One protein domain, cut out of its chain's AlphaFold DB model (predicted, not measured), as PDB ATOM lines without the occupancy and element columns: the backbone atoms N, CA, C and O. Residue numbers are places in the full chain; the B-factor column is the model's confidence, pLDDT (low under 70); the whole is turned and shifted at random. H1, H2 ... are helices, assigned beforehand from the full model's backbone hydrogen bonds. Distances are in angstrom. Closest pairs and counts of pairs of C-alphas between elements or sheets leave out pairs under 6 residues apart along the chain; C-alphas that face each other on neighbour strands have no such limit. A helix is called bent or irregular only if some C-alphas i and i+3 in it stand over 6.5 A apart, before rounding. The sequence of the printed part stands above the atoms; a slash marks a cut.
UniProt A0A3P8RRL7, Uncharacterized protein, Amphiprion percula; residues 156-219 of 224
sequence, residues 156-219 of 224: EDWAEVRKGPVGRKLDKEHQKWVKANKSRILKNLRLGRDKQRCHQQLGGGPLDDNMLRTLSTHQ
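This is residues 156 to 219 of the 224 residues of an uncharacterized protein of Amphiprion percula (UniProt A0A3P8RRL7). One long bent helix, H2, makes a wide V, with short H1 forming a corner at its first end and short H3 folded back toward its second arm. The 64 printed residues, all helix by class, have H1, H2 and H3 in chain order and no named strand. The whole is extended, a rod of 52 by 25 by 12 A, radius of gyration of the C-alphas 19.4 A.

H2, residues 165 to 201, assigned as one helix by its hydrogen bonds, is bent: C-alphas 180 and 183 are 7.9 A apart. Its arms H2a, residues 165 to 180, and H2b, residues 183 to 201, stand at a steep tilt of 63 degrees. H1, residues 156 to 163, is close to H2a but not clearly touching; their closest C-alphas, Val 161 and Gly 167, are 6.1 A apart. H3, residues 209 to 219, is likewise close but not clearly touching H2b, closest C-alphas Leu 191 and Leu 215 at 7.8 A, opposite ways at a shallow tilt of 34 degrees, only just short of steep. Every O i to N i+4 pair is within hydrogen-bond range in H1, H2a and H2b; in H3, 6 of 7.

H1, 10.7 A long, begins at C-alpha 156 (71.265, 125.878, 45.876). H2a measures 22.6 A, H2b 27.0 A. H3, 15.9 A, ends at C-alpha 219 (31.119, 147.587, 48.736).

The printed part has no cut and no long link. Residues 172 to 186 stand free. Residues 201 to 219 have pLDDT under 70.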
ATOM      1  N   GLU A 156      71.118 126.774  47.013       93.88
ATOM      2  CA  GLU A 156      71.265 125.878  45.876       93.88
ATOM      3  C   GLU A 156      70.502 124.574  46.128       93.88
ATOM      4  O   GLU A 156      69.659 124.211  45.304       93.88
ATOM      5  N   ASP A 157      70.672 123.967  47.307       92.56
ATOM      6  CA  ASP A 157      69.909 122.783  47.729       92.56
ATOM      7  C   ASP A 157      68.401 123.075  47.715       92.56
ATOM      8  O   ASP A 157      67.599 122.349  47.120       92.56
ATOM      9  N   TRP A 158      67.985 124.219  48.274       91.25
ATOM     10  CA  TRP A 158      66.585 124.651  48.227       91.25
ATOM     11  C   TRP A 158      66.082 124.925  46.806       91.25
ATOM     12  O   TRP A 158      64.885 124.793  46.528       91.25
ATOM     13  N   ALA A 159      66.946 125.371  45.893       93.00
ATOM     14  CA  ALA A 159      66.584 125.556  44.491       93.00
ATOM     15  C   ALA A 159      66.369 124.210  43.789       93.00
ATOM     16  O   ALA A 159      65.466 124.103  42.957       93.00
ATOM     17  N   GLU A 160      67.145 123.187  44.138       93.44
ATOM     18  CA  GLU A 160      66.951 121.825  43.645       93.44
ATOM     19  C   GLU A 160      65.640 121.223  44.165       93.44
ATOM     20  O   GLU A 160      64.800 120.797  43.365       93.44
ATOM     21  N   VAL A 161      65.385 121.308  45.477       90.81
ATOM     22  CA  VAL A 161      64.134 120.836  46.098       90.81
ATOM     23  C   VAL A 161      62.907 121.485  45.445       90.81
ATOM     24  O   VAL A 161      61.934 120.799  45.113       90.81
ATOM     25  N   ARG A 162      62.959 122.798  45.175       91.44
ATOM     26  CA  ARG A 162      61.874 123.530  44.491       91.44
ATOM     27  C   ARG A 162      61.612 123.040  43.065       91.44
ATOM     28  O   ARG A 162      60.465 123.039  42.623       91.44
ATOM     29  N   LYS A 163      62.646 122.598  42.343       93.75
ATOM     30  CA  LYS A 163      62.508 122.043  40.984       93.75
ATOM     31  C   LYS A 163      61.935 120.623  40.979       93.75
ATOM     32  O   LYS A 163      61.447 120.180  39.933       93.75
ATOM     33  N   GLY A 164      61.979 119.925  42.114       94.56
ATOM     34  CA  GLY A 164      61.459 118.573  42.284       94.56
ATOM     35  C   GLY A 164      59.927 118.464  42.175       94.56
ATOM     36  O   GLY A 164      59.218 119.471  42.098       94.56
ATOM     37  N   PRO A 165      59.372 117.236  42.169       95.19
ATOM     38  CA  PRO A 165      57.931 117.006  42.033       95.19
ATOM     39  C   PRO A 165      57.090 117.717  43.099       95.19
ATOM     40  O   PRO A 165      56.074 118.326  42.764       95.19
ATOM     41  N   VAL A 166      57.537 117.676  44.361       92.00
ATOM     42  CA  VAL A 166      56.854 118.322  45.492       92.00
ATOM     43  C   VAL A 166      56.895 119.840  45.344       92.00
ATOM     44  O   VAL A 166      55.844 120.475  45.379       92.00
ATOM     45  N   GLY A 167      58.077 120.413  45.087       93.31
ATOM     46  CA  GLY A 167      58.234 121.852  44.872       93.31
ATOM     47  C   GLY A 167      57.347 122.372  43.740       93.31
ATOM     48  O   GLY A 167      56.562 123.293  43.945       93.31
ATOM     49  N   ARG A 168      57.350 121.700  42.579       94.50
ATOM     50  CA  ARG A 168      56.485 122.065  41.442       94.50
ATOM     51  C   ARG A 168      54.993 121.939  41.744       94.50
ATOM     52  O   ARG A 168      54.203 122.718  41.212       94.50
ATOM     53  N   LYS A 169      54.583 120.944  42.537       96.44
ATOM     54  CA  LYS A 169      53.184 120.789  42.960       96.44
ATOM     55  C   LYS A 169      52.766 121.961  43.850       96.44
ATOM     56  O   LYS A 169      51.755 122.592  43.549       96.44
ATOM     57  N   LEU A 170      53.569 122.282  44.866       94.75
ATOM     58  CA  LEU A 170      53.316 123.402  45.776       94.75
ATOM     59  C   LEU A 170      53.259 124.740  45.027       94.75
ATOM     60  O   LEU A 170      52.348 125.528  45.260       94.75
ATOM     61  N   ASP A 171      54.156 124.961  44.064       93.50
ATOM     62  CA  ASP A 171      54.161 126.172  43.233       93.50
ATOM     63  C   ASP A 171      52.865 126.316  42.421       93.50
ATOM     64  O   ASP A 171      52.254 127.385  42.372       93.50
ATOM     65  N   LYS A 172      52.387 125.217  41.820       95.38
ATOM     66  CA  LYS A 172      51.114 125.198  41.082       95.38
ATOM     67  C   LYS A 172      49.916 125.450  41.995       95.38
ATOM     68  O   LYS A 172      49.007 126.193  41.616       95.38
ATOM     69  N   GLU A 173      49.891 124.838  43.176       96.12
ATOM     70  CA  GLU A 173      48.832 125.041  44.170       96.12
ATOM     71  C   GLU A 173      48.804 126.493  44.658       96.12
ATOM     72  O   GLU A 173      47.739 127.116  44.659       96.12
ATOM     73  N   HIS A 174      49.974 127.065  44.955       95.25
ATOM     74  CA  HIS A 174      50.126 128.471  45.312       95.25
ATOM     75  C   HIS A 174      49.600 129.390  44.202       95.25
ATOM     76  O   HIS A 174      48.740 130.237  44.454       95.25
ATOM     77  N   GLN A 175      50.033 129.187  42.954       95.75
ATOM     78  CA  GLN A 175      49.568 129.977  41.810       95.75
ATOM     79  C   GLN A 175      48.049 129.883  41.615       95.75
ATOM     80  O   GLN A 175      47.388 130.903  41.391       95.75
ATOM     81  N   LYS A 176      47.474 128.678  41.723       97.06
ATOM     82  CA  LYS A 176      46.025 128.464  41.615       97.06
ATOM     83  C   LYS A 176      45.275 129.219  42.710       97.06
ATOM     84  O   LYS A 176      44.302 129.913  42.408       97.06
ATOM     85  N   TRP A 177      45.741 129.126  43.955       96.81
ATOM     86  CA  TRP A 177      45.133 129.816  45.089       96.81
ATOM     87  C   TRP A 177      45.214 131.337  44.938       96.81
ATOM     88  O   TRP A 177      44.196 132.019  45.081       96.81
ATOM     89  N   VAL A 178      46.386 131.870  44.575       95.00
ATOM     90  CA  VAL A 178      46.589 133.309  44.349       95.00
ATOM     91  C   VAL A 178      45.674 133.808  43.238       95.00
ATOM     92  O   VAL A 178      45.009 134.829  43.409       95.00
ATOM     93  N   LYS A 179      45.574 133.082  42.118       95.94
ATOM     94  CA  LYS A 179      44.698 133.461  41.004       95.94
ATOM     95  C   LYS A 179      43.228 133.490  41.425       95.94
ATOM     96  O   LYS A 179      42.547 134.469  41.129       95.94
ATOM     97  N   ALA A 180      42.762 132.468  42.144       96.19
ATOM     98  CA  ALA A 180      41.383 132.386  42.626       96.19
ATOM     99  C   ALA A 180      41.036 133.489  43.644       96.19
ATOM    100  O   ALA A 180      39.902 133.953  43.691       96.19
ATOM    101  N   ASN A 181      42.013 133.942  44.437       96.12
ATOM    102  CA  ASN A 181      41.798 134.903  45.521       96.12
ATOM    103  C   ASN A 181      42.266 136.331  45.200       96.12
ATOM    104  O   ASN A 181      42.137 137.214  46.050       96.12
ATOM    105  N   LYS A 182      42.790 136.585  43.993       94.88
ATOM    106  CA  LYS A 182      43.436 137.854  43.620       94.88
ATOM    107  C   LYS A 182      42.556 139.073  43.898       94.88
ATOM    108  O   LYS A 182      43.028 140.042  44.486       94.88
ATOM    109  N   SER A 183      41.284 139.028  43.507       93.88
ATOM    110  CA  SER A 183      40.335 140.129  43.717       93.88
ATOM    111  C   SER A 183      40.125 140.428  45.205       93.88
ATOM    112  O   SER A 183      40.208 141.584  45.618       93.88
ATOM    113  N   ARG A 184      39.938 139.386  46.021       93.94
ATOM    114  CA  ARG A 184      39.772 139.487  47.477       93.94
ATOM    115  C   ARG A 184      41.017 140.059  48.153       93.94
ATOM    116  O   ARG A 184      40.902 140.981  48.956       93.94
ATOM    117  N   ILE A 185      42.199 139.565  47.785       92.94
ATOM    118  CA  ILE A 185      43.479 140.067  48.300       92.94
ATOM    119  C   ILE A 185      43.636 141.554  47.955       92.94
ATOM    120  O   ILE A 185      43.899 142.366  48.838       92.94
ATOM    121  N   LEU A 186      43.405 141.938  46.696       94.38
ATOM    122  CA  LEU A 186      43.507 143.336  46.263       94.38
ATOM    123  C   LEU A 186      42.491 144.246  46.963       94.38
ATOM    124  O   LEU A 186      42.843 145.370  47.320       94.38
ATOM    125  N   LYS A 187      41.260 143.774  47.196       93.81
ATOM    126  CA  LYS A 187      40.246 144.508  47.966       93.81
ATOM    127  C   LYS A 187      40.731 144.771  49.393       93.81
ATOM    128  O   LYS A 187      40.705 145.916  49.832       93.81
ATOM    129  N   ASN A 188      41.254 143.752  50.076       92.44
ATOM    130  CA  ASN A 188      41.781 143.889  51.437       92.44
ATOM    131  C   ASN A 188      42.984 144.844  51.503       92.44
ATOM    132  O   ASN A 188      43.061 145.673  52.405       92.44
ATOM    133  N   LEU A 189      43.887 144.790  50.517       92.75
ATOM    134  CA  LEU A 189      45.035 145.703  50.432       92.75
ATOM    135  C   LEU A 189      44.624 147.161  50.175       92.75
ATOM    136  O   LEU A 189      45.305 148.080  50.634       92.75
ATOM    137  N   ARG A 190      43.538 147.400  49.428       92.38
ATOM    138  CA  ARG A 190      42.967 148.749  49.256       92.38
ATOM    139  C   ARG A 190      42.362 149.247  50.563       92.38
ATOM    140  O   ARG A 190      42.776 150.293  51.041       92.38
ATOM    141  N   LEU A 191      41.516 148.432  51.196       88.88
ATOM    142  CA  LEU A 191      40.903 148.760  52.486       88.88
ATOM    143  C   LEU A 191      41.946 149.078  53.566       88.88
ATOM    144  O   LEU A 191      41.773 150.031  54.322       88.88
ATOM    145  N   GLY A 192      43.042 148.315  53.628       86.62
ATOM    146  CA  GLY A 192      44.149 148.596  54.544       86.62
ATOM    147  C   GLY A 192      44.799 149.959  54.285       86.62
ATOM    148  O   GLY A 192      45.012 150.725  55.223       86.62
ATOM    149  N   ARG A 193      45.049 150.303  53.012       86.69
ATOM    150  CA  ARG A 193      45.594 151.618  52.632       86.69
ATOM    151  C   ARG A 193      44.643 152.766  52.943       86.69
ATOM    152  O   ARG A 193      45.102 153.802  53.417       86.69
ATOM    153  N   ASP A 194      43.353 152.585  52.697       85.06
ATOM    154  CA  ASP A 194      42.353 153.622  52.943       85.06
ATOM    155  C   ASP A 194      42.220 153.896  54.446       85.06
ATOM    156  O   ASP A 194      42.290 155.049  54.864       85.06
ATOM    157  N   LYS A 195      42.188 152.846  55.282       82.69
ATOM    158  CA  LYS A 195      42.239 152.991  56.749       82.69
ATOM    159  C   LYS A 195      43.487 153.738  57.216       82.69
ATOM    160  O   LYS A 195      43.392 154.622  58.064       82.69
ATOM    161  N   GLN A 196      44.651 153.407  56.659       83.38
ATOM    162  CA  GLN A 196      45.907 154.056  57.034       83.38
ATOM    163  C   GLN A 196      45.936 155.536  56.624       83.38
ATOM    164  O   GLN A 196      46.404 156.370  57.396       83.38
ATOM    165  N   ARG A 197      45.372 155.885  55.459       81.19
ATOM    166  CA  ARG A 197      45.196 157.283  55.028       81.19
ATOM    167  C   ARG A 197      44.241 158.051  55.937       81.19
ATOM    168  O   ARG A 197      44.579 159.161  56.335       81.19
ATOM    169  N   CYS A 198      43.100 157.466  56.304       73.44
ATOM    170  CA  CYS A 198      42.163 158.098  57.234       73.44
ATOM    171  C   CYS A 198      42.811 158.348  58.604       73.44
ATOM    172  O   CYS A 198      42.716 159.456  59.122       73.44
ATOM    173  N   HIS A 199      43.546 157.376  59.158       70.81
ATOM    174  CA  HIS A 199      44.275 157.569  60.419       70.81
ATOM    175  C   HIS A 199      45.327 158.689  60.346       70.81
ATOM    176  O   HIS A 199      45.483 159.438  61.309       70.81
ATOM    177  N   GLN A 200      46.026 158.832  59.215       75.44
ATOM    178  CA  GLN A 200      47.017 159.897  59.011       75.44
ATOM    179  C   GLN A 200      46.374 161.283  58.847       75.44
ATOM    180  O   GLN A 200      46.920 162.266  59.336       75.44
ATOM    181  N   GLN A 201      45.211 161.370  58.194       69.31
ATOM    182  CA  GLN A 201      44.477 162.630  58.010       69.31
ATOM    183  C   GLN A 201      43.778 163.109  59.291       69.31
ATOM    184  O   GLN A 201      43.597 164.308  59.469       69.31
ATOM    185  N   LEU A 202      43.416 162.189  60.190       64.31
ATOM    186  CA  LEU A 202      42.710 162.472  61.448       64.31
ATOM    187  C   LEU A 202      43.643 162.587  62.669       64.31
ATOM    188  O   LEU A 202      43.184 162.548  63.807       64.31
ATOM    189  N   GLY A 203      44.959 162.704  62.458       61.44
ATOM    190  CA  GLY A 203      45.921 162.936  63.542       61.44
ATOM    191  C   GLY A 203      46.122 161.760  64.509       61.44
ATOM    192  O   GLY A 203      46.584 161.974  65.625       61.44
ATOM    193  N   GLY A 204      45.800 160.522  64.108       58.81
ATOM    194  CA  GLY A 204      46.080 159.310  64.894       58.81
ATOM    195  C   GLY A 204      45.010 158.888  65.913       58.81
ATOM    196  O   GLY A 204      45.222 157.905  66.619       58.81
ATOM    197  N   GLY A 205      43.860 159.568  65.979       61.78
ATOM    198  CA  GLY A 205      42.725 159.145  66.812       61.78
ATOM    199  C   GLY A 205      41.996 157.890  66.284       61.78
ATOM    200  O   GLY A 205      42.170 157.524  65.114       61.78
ATOM    201  N   PRO A 206      41.173 157.212  67.112       58.03
ATOM    202  CA  PRO A 206      40.342 156.087  66.678       58.03
ATOM    203  C   PRO A 206      39.372 156.513  65.567       58.03
ATOM    204  O   PRO A 206      38.754 157.573  65.658       58.03
ATOM    205  N   LEU A 207      39.229 155.692  64.522       60.06
ATOM    206  CA  LEU A 207      38.233 155.918  63.468       60.06
ATOM    207  C   LEU A 207      36.832 155.635  64.020       60.06
ATOM    208  O   LEU A 207      36.607 154.568  64.587       60.06
ATOM    209  N   ASP A 208      35.902 156.571  63.836       66.31
ATOM    210  CA  ASP A 208      34.511 156.421  64.271       66.31
ATOM    211  C   ASP A 208      33.764 155.350  63.434       66.31
ATOM    212  O   ASP A 208      34.015 155.169  62.237       66.31
ATOM    213  N   ASP A 209      32.843 154.616  64.067       60.19
ATOM    214  CA  ASP A 209      32.081 153.509  63.465       60.19
ATOM    215  C   ASP A 209      31.278 153.904  62.212       60.19
ATOM    216  O   ASP A 209      31.049 153.084  61.315       60.19
ATOM    217  N   ASN A 210      30.862 155.164  62.108       61.66
ATOM    218  CA  ASN A 210      30.123 155.705  60.973       61.66
ATOM    219  C   ASN A 210      31.029 155.865  59.738       61.66
ATOM    220  O   ASN A 210      30.608 155.541  58.623       61.66
ATOM    221  N   MET A 211      32.296 156.250  59.940       60.69
ATOM    222  CA  MET A 211      33.341 156.285  58.905       60.69
ATOM    223  C   MET A 211      33.712 154.873  58.421       60.69
ATOM    224  O   MET A 211      33.877 154.629  57.222       60.69
ATOM    225  N   LEU A 212      33.777 153.901  59.339       59.25
ATOM    226  CA  LEU A 212      34.001 152.492  58.992       59.25
ATOM    227  C   LEU A 212      32.836 151.905  58.178       59.25
ATOM    228  O   LEU A 212      33.072 151.152  57.227       59.25
ATOM    229  N   ARG A 213      31.587 152.293  58.482       61.03
ATOM    230  CA  ARG A 213      30.413 151.922  57.675       61.03
ATOM    231  C   ARG A 213      30.439 152.530  56.280       61.03
ATOM    232  O   ARG A 213      30.070 151.828  55.344       61.03
ATOM    233  N   THR A 214      30.906 153.769  56.105       59.97
ATOM    234  CA  THR A 214      30.971 154.410  54.774       59.97
ATOM    235  C   THR A 214      32.001 153.744  53.856       59.97
ATOM    236  O   THR A 214      31.743 153.522  52.672       59.97
ATOM    237  N   LEU A 215      33.142 153.323  54.411       57.91
ATOM    238  CA  LEU A 215      34.123 152.497  53.694       57.91
ATOM    239  C   LEU A 215      33.560 151.109  53.334       57.91
ATOM    240  O   LEU A 215      33.964 150.505  52.337       57.91
ATOM    241  N   SER A 216      32.605 150.608  54.123       55.66
ATOM    242  CA  SER A 216      31.895 149.360  53.850       55.66
ATOM    243  C   SER A 216      30.738 149.521  52.857       55.66
ATOM    244  O   SER A 216      30.453 148.574  52.140       55.66
ATOM    245  N   THR A 217      30.069 150.671  52.737       50.69
ATOM    246  CA  THR A 217      28.924 150.843  51.814       50.69
ATOM    247  C   THR A 217      29.329 151.087  50.361       50.69
ATOM    248  O   THR A 217      28.596 150.677  49.460       50.69
ATOM    249  N   HIS A 218      30.546 151.576  50.092       51.28
ATOM    250  CA  HIS A 218      31.138 151.482  48.746       51.28
ATOM    251  C   HIS A 218      31.306 150.020  48.257       51.28
ATOM    252  O   HIS A 218      31.590 149.799  47.079       51.28
ATOM    253  N   GLN A 219      31.098 149.006  49.116       50.91
ATOM    254  CA  GLN A 219      31.119 147.587  48.736       50.91
ATOM    255  C   GLN A 219      29.946 147.138  47.853       50.91
ATOM    256  O   GLN A 219      30.085 146.081  47.242       50.91
TER     257      GLN A 219